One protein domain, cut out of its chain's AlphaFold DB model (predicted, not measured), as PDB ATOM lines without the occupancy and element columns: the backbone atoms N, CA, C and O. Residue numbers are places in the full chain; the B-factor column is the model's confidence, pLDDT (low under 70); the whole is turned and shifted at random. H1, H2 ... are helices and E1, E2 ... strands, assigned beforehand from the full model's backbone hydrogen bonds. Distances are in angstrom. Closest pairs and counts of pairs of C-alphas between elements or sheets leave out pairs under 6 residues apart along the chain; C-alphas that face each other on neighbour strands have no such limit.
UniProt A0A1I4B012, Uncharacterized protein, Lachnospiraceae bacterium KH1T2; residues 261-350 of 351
ATOM      1  N   PHE A 261      -0.223   4.160  28.040       86.75
ATOM      2  CA  PHE A 261       0.369   3.665  26.808       86.75
ATOM      3  C   PHE A 261      -0.689   2.900  26.029       86.75
ATOM      4  O   PHE A 261      -1.466   2.148  26.606       86.75
ATOM      5  N   VAL A 262      -0.725   3.069  24.710       91.06
ATOM      6  CA  VAL A 262      -1.671   2.373  23.831       91.06
ATOM      7  C   VAL A 262      -0.946   1.731  22.660       91.06
ATOM      8  O   VAL A 262       0.022   2.272  22.124       91.06
ATOM      9  N   LYS A 263      -1.417   0.565  22.222       88.56
ATOM     10  CA  LYS A 263      -0.861  -0.114  21.045       88.56
ATOM     11  C   LYS A 263      -1.285   0.590  19.755       88.56
ATOM     12  O   LYS A 263      -2.434   0.992  19.599       88.56
ATOM     13  N   GLY A 264      -0.376   0.641  18.782       86.75
ATOM     14  CA  GLY A 264      -0.643   1.156  17.435       86.75
ATOM     15  C   GLY A 264       0.225   2.356  17.064       86.75
ATOM     16  O   GLY A 264       1.026   2.826  17.856       86.75
ATOM     17  N   GLY A 265       0.107   2.832  15.822       82.00
ATOM     18  CA  GLY A 265       0.874   3.994  15.352       82.00
ATOM     19  C   GLY A 265       0.310   5.330  15.847       82.00
ATOM     20  O   GLY A 265      -0.741   5.376  16.481       82.00
ATOM     21  N   SER A 266       0.944   6.442  15.464       77.75
ATOM     22  CA  SER A 266       0.597   7.795  15.935       77.75
ATOM     23  C   SER A 266      -0.885   8.167  15.778       77.75
ATOM     24  O   SER A 266      -1.444   8.834  16.638       77.75
ATOM     25  N   SER A 267      -1.560   7.692  14.723       83.31
ATOM     26  CA  SER A 267      -3.001   7.934  14.546       83.31
ATOM     27  C   SER A 267      -3.876   7.221  15.583       83.31
ATOM     28  O   SER A 267      -4.953   7.729  15.882       83.31
ATOM     29  N   ALA A 268      -3.462   6.053  16.083       86.31
ATOM     30  CA  ALA A 268      -4.179   5.340  17.139       86.31
ATOM     31  C   ALA A 268      -3.977   6.047  18.483       86.31
ATOM     32  O   ALA A 268      -4.946   6.264  19.198       86.31
ATOM     33  N   VAL A 269      -2.750   6.508  18.756       81.81
ATOM     34  CA  VAL A 269      -2.419   7.302  19.950       81.81
ATOM     35  C   VAL A 269      -3.252   8.579  20.013       81.81
ATOM     36  O   VAL A 269      -3.912   8.819  21.016       81.81
ATOM     37  N   SER A 270      -3.305   9.370  18.933       82.12
ATOM     38  CA  SER A 270      -4.088  10.614  18.925       82.12
ATOM     39  C   SER A 270      -5.586  10.379  19.131       82.12
ATOM     40  O   SER A 270      -6.240  11.159  19.814       82.12
ATOM     41  N   LYS A 271      -6.143   9.302  18.564       91.56
ATOM     42  CA  LYS A 271      -7.553   8.954  18.784       91.56
ATOM     43  C   LYS A 271      -7.812   8.481  20.213       91.56
ATOM     44  O   LYS A 271      -8.796   8.901  20.807       91.56
ATOM     45  N   ALA A 272      -6.937   7.639  20.759       89.88
ATOM     46  CA  ALA A 272      -7.041   7.166  22.135       89.88
ATOM     47  C   ALA A 272      -6.934   8.322  23.139       89.88
ATOM     48  O   ALA A 272      -7.719   8.389  24.081       89.88
ATOM     49  N   ALA A 273      -6.006   9.255  22.901       81.38
ATOM     50  CA  ALA A 273      -5.870  10.480  23.679       81.38
ATOM     51  C   ALA A 273      -7.151  11.318  23.633       81.38
ATOM     52  O   ALA A 273      -7.599  11.791  24.668       81.38
ATOM     53  N   SER A 274      -7.775  11.447  22.458       86.88
ATOM     54  CA  SER A 274      -9.033  12.186  22.337       86.88
ATOM     55  C   SER A 274     -10.167  11.525  23.118       86.88
ATOM     56  O   SER A 274     -10.877  12.208  23.840       86.88
ATOM     57  N   TYR A 275     -10.325  10.200  23.047       90.19
ATOM     58  CA  TYR A 275     -11.408   9.532  23.778       90.19
ATOM     59  C   TYR A 275     -11.294   9.694  25.288       90.19
ATOM     60  O   TYR A 275     -12.303   9.935  25.938       90.19
ATOM     61  N   ILE A 276     -10.084   9.605  25.834       86.75
ATOM     62  CA  ILE A 276      -9.911   9.752  27.272       86.75
ATOM     63  C   ILE A 276      -9.934  11.215  27.714       86.75
ATOM     64  O   ILE A 276     -10.514  11.498  28.746       86.75
ATOM     65  N   ASN A 277      -9.356  12.148  26.951       78.44
ATOM     66  CA  ASN A 277      -9.175  13.528  27.412       78.44
ATOM     67  C   ASN A 277     -10.253  14.505  26.926       78.44
ATOM     68  O   ASN A 277     -10.434  15.540  27.556       78.44
ATOM     69  N   ASP A 278     -10.983  14.201  25.850       78.38
ATOM     70  CA  ASP A 278     -11.949  15.132  25.244       78.38
ATOM     71  C   ASP A 278     -13.412  14.761  25.521       78.38
ATOM     72  O   ASP A 278     -14.315  15.324  24.895       78.38
ATOM     73  N   TYR A 279     -13.672  13.804  26.418       80.62
ATOM     74  CA  TYR A 279     -15.025  13.356  26.739       80.62
ATOM     75  C   TYR A 279     -15.207  13.066  28.228       80.62
ATOM     76  O   TYR A 279     -14.316  12.525  28.873       80.62
ATOM     77  N   VAL A 280     -16.396  13.383  28.746       82.06
ATOM     78  CA  VAL A 280     -16.872  12.951  30.071       82.06
ATOM     79  C   VAL A 280     -17.815  11.764  29.908       82.06
ATOM     80  O   VAL A 280     -18.589  11.720  28.949       82.06
ATOM     81  N   TYR A 281     -17.762  10.835  30.859       85.31
ATOM     82  CA  TYR A 281     -18.561   9.615  30.930       85.31
ATOM     83  C   TYR A 281     -19.436   9.674  32.193       85.31
ATOM     84  O   TYR A 281     -18.911   9.507  33.290       85.31
ATOM     85  N   ASP A 282     -20.735   9.969  32.071       77.06
ATOM     86  CA  ASP A 282     -21.586  10.269  33.241       77.06
ATOM     87  C   ASP A 282     -22.916   9.495  33.304       77.06
ATOM     88  O   ASP A 282     -23.359   9.121  34.390       77.06
ATOM     89  N   ASP A 283     -23.556   9.205  32.170       80.62
ATOM     90  CA  ASP A 283     -24.895   8.605  32.151       80.62
ATOM     91  C   ASP A 283     -24.856   7.073  32.042       80.62
ATOM     92  O   ASP A 283     -25.219   6.474  31.025       80.62
ATOM     93  N   GLU A 284     -24.387   6.423  33.110       82.94
ATOM     94  CA  GLU A 284     -24.316   4.955  33.188       82.94
ATOM     95  C   GLU A 284     -25.708   4.304  33.151       82.94
ATOM     96  O   GLU A 284     -25.933   3.235  32.571       82.94
ATOM     97  N   LYS A 285     -26.680   4.970  33.782       82.12
ATOM     98  CA  LYS A 285     -28.027   4.443  33.974       82.12
ATOM     99  C   LYS A 285     -28.765   4.296  32.650       82.12
ATOM    100  O   LYS A 285     -29.382   3.252  32.430       82.12
ATOM    101  N   ASP A 286     -28.730   5.317  31.798       82.31
ATOM    102  CA  ASP A 286     -29.412   5.255  30.509       82.31
ATOM    103  C   ASP A 286     -28.590   4.448  29.493       82.31
ATOM    104  O   ASP A 286     -29.175   3.709  28.695       82.31
ATOM    105  N   ALA A 287     -27.253   4.475  29.575       83.44
ATOM    106  CA  ALA A 287     -26.384   3.620  28.763       83.44
ATOM    107  C   ALA A 287     -26.631   2.125  29.000       83.44
ATOM    108  O   ALA A 287     -26.734   1.361  28.044       83.44
ATOM    109  N   SER A 288     -26.832   1.711  30.254       79.56
ATOM    110  CA  SER A 288     -27.155   0.323  30.619       79.56
ATOM    111  C   SER A 288     -28.497  -0.171  30.053       79.56
ATOM    112  O   SER A 288     -28.779  -1.372  30.058       79.56
ATOM    113  N   LEU A 289     -29.366   0.741  29.599       80.94
ATOM    114  CA  LEU A 289     -30.641   0.420  28.947       80.94
ATOM    115  C   LEU A 289     -30.523   0.340  27.423       80.94
ATOM    116  O   LEU A 289     -31.460  -0.136  26.768       80.94
ATOM    117  N   LEU A 290     -29.408   0.799  26.848       76.62
ATOM    118  CA  LEU A 290     -29.116   0.574  25.443       76.62
ATOM    119  C   LEU A 290     -28.896  -0.928  25.248       76.62
ATOM    120  O   LEU A 290     -28.109  -1.563  25.943       76.62
ATOM    121  N   THR A 291     -29.662  -1.520  24.330       62.84
ATOM    122  CA  THR A 291     -29.515  -2.935  23.955       62.84
ATOM    123  C   THR A 291     -28.066  -3.235  23.601       62.84
ATOM    124  O   THR A 291     -27.445  -2.350  23.023       62.84
ATOM    125  N   ASP A 292     -27.594  -4.465  23.859       65.62
ATOM    126  CA  ASP A 292     -26.261  -4.966  23.486       65.62
ATOM    127  C   ASP A 292     -25.957  -4.706  22.000       65.62
ATOM    128  O   ASP A 292     -26.146  -5.566  21.133       65.62
ATOM    129  N   ASP A 293     -25.509  -3.494  21.691       64.69
ATOM    130  CA  ASP A 293     -24.906  -3.192  20.420       64.69
ATOM    131  C   ASP A 293     -23.560  -3.901  20.436       64.69
ATOM    132  O   ASP A 293     -22.702  -3.667  21.285       64.69
ATOM    133  N   THR A 294     -23.433  -4.872  19.543       67.88
ATOM    134  CA  THR A 294     -22.235  -5.705  19.442       67.88
ATOM    135  C   THR A 294     -21.281  -5.170  18.382       67.88
ATOM    136  O   THR A 294     -20.177  -5.697  18.237       67.88
ATOM    137  N   GLU A 295     -21.681  -4.134  17.636       86.69
ATOM    138  CA  GLU A 295     -20.808  -3.489  16.672       86.69
ATOM    139  C   GLU A 295     -19.814  -2.582  17.403       86.69
ATOM    140  O   GLU A 295     -20.172  -1.574  18.005       86.69
ATOM    141  N   ILE A 296     -18.535  -2.950  17.338       90.31
ATOM    142  CA  ILE A 296     -17.438  -2.159  17.892       90.31
ATOM    143  C   ILE A 296     -16.945  -1.205  16.807       90.31
ATOM    144  O   ILE A 296     -16.423  -1.641  15.778       90.31
ATOM    145  N   ARG A 297     -17.083   0.100  17.049       91.31
ATOM    146  CA  ARG A 297     -16.580   1.153  16.160       91.31
ATOM    147  C   ARG A 297     -15.093   1.395  16.375       91.31
ATOM    148  O   ARG A 297     -14.337   1.512  15.414       91.31
ATOM    149  N   GLU A 298     -14.686   1.504  17.633       92.88
ATOM    150  CA  GLU A 298     -13.304   1.747  18.043       92.88
ATOM    151  C   GLU A 298     -13.028   0.993  19.354       92.88
ATOM    152  O   GLU A 298     -13.934   0.798  20.165       92.88
ATOM    153  N   TYR A 299     -11.783   0.571  19.564       94.00
ATOM    154  CA  TYR A 299     -11.360  -0.151  20.763       94.00
ATOM    155  C   TYR A 299      -9.924   0.222  21.118       94.00
ATOM    156  O   TYR A 299      -9.041   0.150  20.258       94.00
ATOM    157  N   TYR A 300      -9.704   0.589  22.378       96.00
ATOM    158  CA  TYR A 300      -8.398   0.975  22.898       96.00
ATOM    159  C   TYR A 300      -8.120   0.285  24.232       96.00
ATOM    160  O   TYR A 300      -8.965   0.255  25.127       96.00
ATOM    161  N   GLU A 301      -6.906  -0.243  24.351       95.62
ATOM    162  CA  GLU A 301      -6.338  -0.772  25.587       95.62
ATOM    163  C   GLU A 301      -5.322   0.235  26.115       95.62
ATOM    164  O   GLU A 301      -4.391   0.593  25.384       95.62
ATOM    165  N   TYR A 302      -5.497   0.665  27.363       93.75
ATOM    166  CA  TYR A 302      -4.618   1.608  28.040       93.75
ATOM    167  C   TYR A 302      -3.796   0.860  29.081       93.75
ATOM    168  O   TYR A 302      -4.340   0.179  29.952       93.75
ATOM    169  N   TYR A 303      -2.483   0.976  28.962       87.06
ATOM    170  CA  TYR A 303      -1.505   0.315  29.812       87.06
ATOM    171  C   TYR A 303      -0.803   1.347  30.692       87.06
ATOM    172  O   TYR A 303      -0.542   2.453  30.223       87.06
ATOM    173  N   GLY A 304      -0.470   0.980  31.925       77.62
ATOM    174  CA  GLY A 304       0.400   1.772  32.793       77.62
ATOM    175  C   GLY A 304       1.873   1.635  32.407       77.62
ATOM    176  O   GLY A 304       2.233   0.842  31.528       77.62
ATOM    177  N   GLU A 305       2.753   2.357  33.100       71.44
ATOM    178  CA  GLU A 305       4.207   2.329  32.851       71.44
ATOM    179  C   GLU A 305       4.823   0.936  33.026       71.44
ATOM    180  O   GLU A 305       5.739   0.544  32.302       71.44
ATOM    181  N   SER A 306       4.265   0.141  33.942       72.75
ATOM    182  CA  SER A 306       4.663  -1.254  34.162       72.75
ATOM    183  C   SER A 306       4.334  -2.184  32.982       72.75
ATOM    184  O   SER A 306       4.700  -3.362  32.996       72.75
ATOM    185  N   GLY A 307       3.610  -1.688  31.973       76.44
ATOM    186  CA  GLY A 307       3.084  -2.467  30.856       76.44
ATOM    187  C   GLY A 307       1.871  -3.326  31.225       76.44
ATOM    188  O   GLY A 307       1.419  -4.127  30.402       76.44
ATOM    189  N   GLN A 308       1.337  -3.190  32.443       82.25
ATOM    190  CA  GLN A 308       0.085  -3.827  32.844       82.25
ATOM    191  C   GLN A 308      -1.113  -3.078  32.261       82.25
ATOM    192  O   GLN A 308      -1.082  -1.861  32.107       82.25
ATOM    193  N   LEU A 309      -2.165  -3.819  31.910       88.75
ATOM    194  CA  LEU A 309      -3.406  -3.235  31.411       88.75
ATOM    195  C   LEU A 309      -4.123  -2.518  32.559       88.75
ATOM    196  O   LEU A 309      -4.484  -3.163  33.542       88.75
ATOM    197  N   SER A 310      -4.364  -1.219  32.407       87.25
ATOM    198  CA  SER A 310      -5.061  -0.397  33.399       87.25
ATOM    199  C   SER A 310      -6.570  -0.430  33.170       87.25
ATOM    200  O   SER A 310      -7.331  -0.686  34.099       87.25
ATOM    201  N   PHE A 311      -7.009  -0.205  31.929       94.25
ATOM    202  CA  PHE A 311      -8.413  -0.288  31.525       94.25
ATOM    203  C   PHE A 311      -8.538  -0.333  29.995       94.25
ATOM    204  O   PHE A 311      -7.568  -0.186  29.245       94.25
ATOM    205  N   THR A 312      -9.761  -0.531  29.515       96.00
ATOM    206  CA  THR A 312     -10.103  -0.473  28.093       96.00
ATOM    207  C   THR A 312     -11.283   0.452  27.863       96.00
ATOM    208  O   THR A 312     -12.170   0.543  28.709       96.00
ATOM    209  N   ILE A 313     -11.305   1.105  26.703       95.19
ATOM    210  CA  ILE A 313     -12.461   1.860  26.216       95.19
ATOM    211  C   ILE A 313     -12.917   1.214  24.909       95.19
ATOM    212  O   ILE A 313     -12.161   1.133  23.938       95.19
ATOM    213  N   THR A 314     -14.169   0.770  24.879       94.06
ATOM    214  CA  THR A 314     -14.831   0.237  23.687       94.06
ATOM    215  C   THR A 314     -15.914   1.208  23.256       94.06
ATOM    216  O   THR A 314     -16.846   1.457  24.010       94.06
ATOM    217  N   ILE A 315     -15.822   1.746  22.044       92.88
ATOM    218  CA  ILE A 315     -16.845   2.631  21.489       92.88
ATOM    219  C   ILE A 315     -17.770   1.813  20.601       92.88
ATOM    220  O   ILE A 315     -17.320   1.201  19.627       92.88
ATOM    221  N   LEU A 316     -19.054   1.813  20.933       89.50
ATOM    222  CA  LEU A 316     -20.058   0.997  20.263       89.50
ATOM    223  C   LEU A 316     -20.684   1.751  19.076       89.50
ATOM    224  O   LEU A 316     -20.556   2.972  18.938       89.50
ATOM    225  N   GLY A 317     -21.298   1.007  18.154       79.12
ATOM    226  CA  GLY A 317     -21.907   1.538  16.929       79.12
ATOM    227  C   GLY A 317     -23.055   2.521  17.191       79.12
ATOM    228  O   GLY A 317     -23.268   3.459  16.412       79.12
ATOM    229  N   SER A 318     -23.741   2.359  18.320       69.19
ATOM    230  CA  SER A 318     -24.879   3.124  18.826       69.19
ATOM    231  C   SER A 318     -24.487   4.525  19.315       69.19
ATOM    232  O   SER A 318     -24.644   4.892  20.476       69.19
ATOM    233  N   GLY A 319     -24.020   5.377  18.403       75.94
ATOM    234  CA  GLY A 319     -23.848   6.805  18.673       75.94
ATOM    235  C   GLY A 319     -22.710   7.114  19.652       75.94
ATOM    236  O   GLY A 319     -21.538   6.972  19.293       75.94
ATOM    237  N   ASN A 320     -23.062   7.634  20.832       86.38
ATOM    238  CA  ASN A 320     -22.147   8.076  21.887       86.38
ATOM    239  C   ASN A 320     -22.115   7.111  23.086       86.38
ATOM    240  O   ASN A 320     -21.978   7.535  24.229       86.38
ATOM    241  N   HIS A 321     -22.250   5.814  22.820       89.31
ATOM    242  CA  HIS A 321     -22.160   4.749  23.816       89.31
ATOM    243  C   HIS A 321     -20.726   4.212  23.893       89.31
ATOM    244  O   HIS A 321     -20.128   3.837  22.878       89.31
ATOM    245  N   ALA A 322     -20.171   4.187  25.101       91.94
ATOM    246  CA  ALA A 322     -18.886   3.583  25.406       91.94
ATOM    247  C   ALA A 322     -19.022   2.544  26.518       91.94
ATOM    248  O   ALA A 322     -19.793   2.723  27.453       91.94
ATOM    249  N   ARG A 323     -18.218   1.488  26.440       92.75
ATOM    250  CA  ARG A 323     -18.024   0.517  27.512       92.75
ATOM    251  C   ARG A 323     -16.608   0.633  28.041       92.75
ATOM    252  O   ARG A 323     -15.657   0.545  27.259       92.75
ATOM    253  N   ILE A 324     -16.481   0.798  29.349       93.25
ATOM    254  CA  ILE A 324     -15.202   0.856  30.049       93.25
ATOM    255  C   ILE A 324     -15.068  -0.414  30.879       93.25
ATOM    256  O   ILE A 324     -15.987  -0.780  31.607       93.25
ATOM    257  N   ALA A 325     -13.937  -1.102  30.733       91.81
ATOM    258  CA  ALA A 325     -13.575  -2.226  31.590       91.81
ATOM    259  C   ALA A 325     -12.259  -1.915  32.297       91.81
ATOM    260  O   ALA A 325     -11.261  -1.643  31.624       91.81
ATOM    261  N   THR A 326     -12.272  -1.951  33.620       87.62
ATOM    262  CA  THR A 326     -11.173  -1.552  34.506       87.62
ATOM    263  C   THR A 326     -10.367  -2.768  34.971       87.62
ATOM    264  O   THR A 326     -10.811  -3.917  34.892       87.62
ATOM    265  N   SER A 327      -9.130  -2.541  35.419       79.44
ATOM    266  CA  SER A 327      -8.200  -3.610  35.831       79.44
ATOM    267  C   SER A 327      -8.643  -4.394  37.073       79.44
ATOM    268  O   SER A 327      -8.250  -5.551  37.234       79.44
ATOM    269  N   ASP A 328      -9.490  -3.807  37.919       76.56
ATOM    270  CA  ASP A 328     -10.137  -4.462  39.064       76.56
ATOM    271  C   ASP A 328     -11.283  -5.414  38.656       76.56
ATOM    272  O   ASP A 328     -11.792  -6.169  39.488       76.56
ATOM    273  N   GLY A 329     -11.624  -5.458  37.364       79.31
ATOM    274  CA  GLY A 329     -12.614  -6.361  36.782       79.31
ATOM    275  C   GLY A 329     -14.019  -5.775  36.684       79.31
ATOM    276  O   GLY A 329     -14.935  -6.504  36.290       79.31
ATOM    277  N   GLU A 330     -14.201  -4.497  37.017       84.25
ATOM    278  CA  GLU A 330     -15.468  -3.803  36.812       84.25
ATOM    279  C   GLU A 330     -15.681  -3.453  35.331       84.25
ATOM    280  O   GLU A 330     -14.744  -3.242  34.554       84.25
ATOM    281  N   VAL A 331     -16.944  -3.486  34.899       90.19
ATOM    282  CA  VAL A 331     -17.339  -3.212  33.515       90.19
ATOM    283  C   VAL A 331     -18.618  -2.402  33.535       90.19
ATOM    284  O   VAL A 331     -19.645  -2.883  34.015       90.19
ATOM    285  N   HIS A 332     -18.551  -1.206  32.963       89.31
ATOM    286  CA  HIS A 332     -19.635  -0.235  32.974       89.31
ATOM    287  C   HIS A 332     -19.880   0.319  31.571       89.31
ATOM    288  O   HIS A 332     -18.960   0.475  30.762       89.31
ATOM    289  N   ASP A 333     -21.145   0.592  31.278       89.50
ATOM    290  CA  ASP A 333     -21.596   1.219  30.043       89.50
ATOM    291  C   ASP A 333     -21.929   2.681  30.328       89.50
ATOM    292  O   ASP A 333     -22.647   2.958  31.277       89.50
ATOM    293  N   TYR A 334     -21.457   3.603  29.495       89.81
ATOM    294  CA  TYR A 334     -21.654   5.044  29.648       89.81
ATOM    295  C   TYR A 334     -22.113   5.684  28.343       89.81
ATOM    296  O   TYR A 334     -21.701   5.282  27.247       89.81
ATOM    297  N   LEU A 335     -22.905   6.749  28.459       85.81
ATOM    298  CA  LEU A 335     -22.961   7.757  27.413       85.81
ATOM    299  C   LEU A 335     -21.818   8.733  27.643       85.81
ATOM    300  O   LEU A 335     -21.601   9.193  28.762       85.81
ATOM    301  N   TYR A 336     -21.094   9.039  26.573       85.88
ATOM    302  CA  TYR A 336     -19.981   9.972  26.634       85.88
ATOM    303  C   TYR A 336     -20.314  11.264  25.878       85.88
ATOM    304  O   TYR A 336     -20.982  11.248  24.835       85.88
ATOM    305  N   VAL A 337     -19.887  12.407  26.416       79.94
ATOM    306  CA  VAL A 337     -20.213  13.746  25.896       79.94
ATOM    307  C   VAL A 337     -18.926  14.539  25.673       79.94
ATOM    308  O   VAL A 337     -18.063  14.516  26.547       79.94
ATOM    309  N   PRO A 338     -18.765  15.231  24.523       75.25
ATOM    310  CA  PRO A 338     -17.568  16.021  24.262       75.25
ATOM    311  C   PRO A 338     -17.361  17.110  25.315       75.25
ATOM    312  O   PRO A 338     -18.228  17.962  25.516       75.25
ATOM    313  N   GLN A 339     -16.183  17.106  25.919       71.25
ATOM    314  CA  GLN A 339     -15.663  18.130  26.806       71.25
ATOM    315  C   GLN A 339     -14.134  18.094  26.704       71.25
ATOM    316  O   GLN A 339     -13.484  17.210  27.250       71.25
ATOM    317  N   GLU A 340     -13.564  19.048  25.976       56.81
ATOM    318  CA  GLU A 340     -12.114  19.159  25.794       56.81
ATOM    319  C   GLU A 340     -11.410  19.323  27.150       56.81
ATOM    320  O   GLU A 340     -11.806  20.167  27.959       56.81
ATOM    321  N   GLY A 341     -10.397  18.493  27.412       51.62
ATOM    322  CA  GLY A 341      -9.683  18.471  28.691       51.62
ATOM    323  C   GLY A 341     -10.480  17.889  29.867       51.62
ATOM    324  O   GLY A 341     -10.137  18.163  31.013       51.62
ATOM    325  N   ALA A 342     -11.537  17.109  29.610       52.97
ATOM    326  CA  ALA A 342     -12.303  16.371  30.622       52.97
ATOM    327  C   ALA A 342     -11.412  15.525  31.535       52.97
ATOM    328  O   ALA A 342     -11.610  15.483  32.750       52.97
ATOM    329  N   HIS A 343     -10.415  14.883  30.934       55.06
ATOM    330  CA  HIS A 343      -9.347  14.202  31.638       55.06
ATOM    331  C   HIS A 343      -8.004  14.645  31.047       55.06
ATOM    332  O   HIS A 343      -7.941  15.201  29.951       55.06
ATOM    333  N   CYS A 344      -6.929  14.475  31.810       61.91
ATOM    334  CA  CYS A 344      -5.615  15.030  31.481       61.91
ATOM    335  C   CYS A 344      -4.524  13.956  31.539       61.91
ATOM    336  O   CYS A 344      -3.462  14.170  32.115       61.91
ATOM    337  N   TYR A 345      -4.787  12.791  30.950       67.12
ATOM    338  CA  TYR A 345      -3.812  11.707  30.894       67.12
ATOM    339  C   TYR A 345      -2.885  11.882  29.684       67.12
ATOM    340  O   TYR A 345      -3.370  11.975  28.548       67.12
ATOM    341  N   PRO A 346      -1.554  11.893  29.862       72.50
ATOM    342  CA  PRO A 346      -0.642  11.795  28.737       72.50
ATOM    343  C   PRO A 346      -0.712  10.375  28.159       72.50
ATOM    344  O   PRO A 346      -0.625   9.384  28.887       72.50
ATOM    345  N   VAL A 347      -0.902  10.282  26.838       76.25
ATOM    346  CA  VAL A 347      -1.056   9.005  26.128       76.25
ATOM    347  C   VAL A 347       0.080   8.809  25.132       76.25
ATOM    348  O   VAL A 347       0.275   9.615  24.220       76.25
ATOM    349  N   PHE A 348       0.803   7.703  25.276       79.38
ATOM    350  CA  PHE A 348       1.976   7.351  24.484       79.38
ATOM    351  C   PHE A 348       1.754   6.086  23.657       79.38
ATOM    352  O   PHE A 348       0.829   5.305  23.882       79.38
ATOM    353  N   GLN A 349       2.635   5.859  22.686       84.31
ATOM    354  CA  GLN A 349       2.676   4.600  21.954       84.31
ATOM    355  C   GLN A 349       3.355   3.515  22.800       84.31
ATOM    356  O   GLN A 349       4.489   3.694  23.240       84.31
ATOM    357  N   LEU A 350       2.694   2.369  22.955       77.19
ATOM    358  CA  LEU A 350       3.293   1.148  23.484       77.19
ATOM    359  C   LEU A 350       4.144   0.489  22.383       77.19
ATOM    360  O   LEU A 350       3.639   0.232  21.283       77.19
TER     361      LEU A 350
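What this domain is: This is residues 261 to 350 of the 351 residues of an uncharacterized protein of Lachnospiraceae bacterium KH1T2 (UniProt A0A1I4B012). A strongly twisted sheet of seven strands, curled like part of a barrel, arches over helix H1 in two layers, the helix on one face at E7, E1 and E3; short H2 sits beside E6. The 90 printed residues hold two named helices and seven named strands, in chain order E1 H1 E2 H2 E3 E4 E5 E6 E7. The mixed sheet runs E2 E6 E5 E4 E3 E1 E7, and the class is mixed, helices and strands. The whole is compact, with a radius of gyration of the C-alphas of 12.7 A, and spans 35 by 28 by 21 A.

Where its parts are: Find C-alpha 296 at (-17.438, -2.159, 17.892), where E3 begins; it runs 20.1 A to residue 303. E4, residues 309 to 316, measures 20.5 A, E5, residues 321 to 326, 16.6 A, and E6, residues 331 to 338, 21.3 A. E2 is residues 279 to 281, E1 residues 261 to 263, and E7 residues 347 to 350, ending at C-alpha 350 at (3.293, 1.148, 23.484). H1, residues 266 to 277, measures 16.1 A; H2 is residues 284 to 287.

How they stand to each other: Start at E3 E4 E5 E6, a meander, each strand the antiparallel neighbour of the one before, in three hairpins; within hydrogen-bond range are N 300 and O 313, 3.0 A, N 314 and O 323, 2.8 A, and N 332 and O 324, 2.9 A. E6 bends by 52 degrees at residue 335; beyond it, residues 336 to 338 pair antiparallel with E2, N 280 and O 337 at 3.0 A. E1 is antiparallel to E3, N 261 and O 303 at 2.8 A, and parallel to E7, N 350 and O 262 at 2.8 A. H1 is on the sheet, its closest C-alphas to E7 being Ala 273 and Val 347, 5.6 A. H2, on the same face, lies over none of the strands; its closest C-alphas to E6 are Glu 284 and Tyr 334, 4.4 A. In H1 every O i to N i+4 pair is within hydrogen-bond range; H2 is too short for one, and its one O i to N i+3 pair is not within range.

The domain as a whole: The two C-alphas farthest apart, Leu 289 and Ser 306, are 35.7 A apart. The printed part has no cut and no long link. Look for pLDDT under 70 at residues 291 to 294, 318 and 340 to 345.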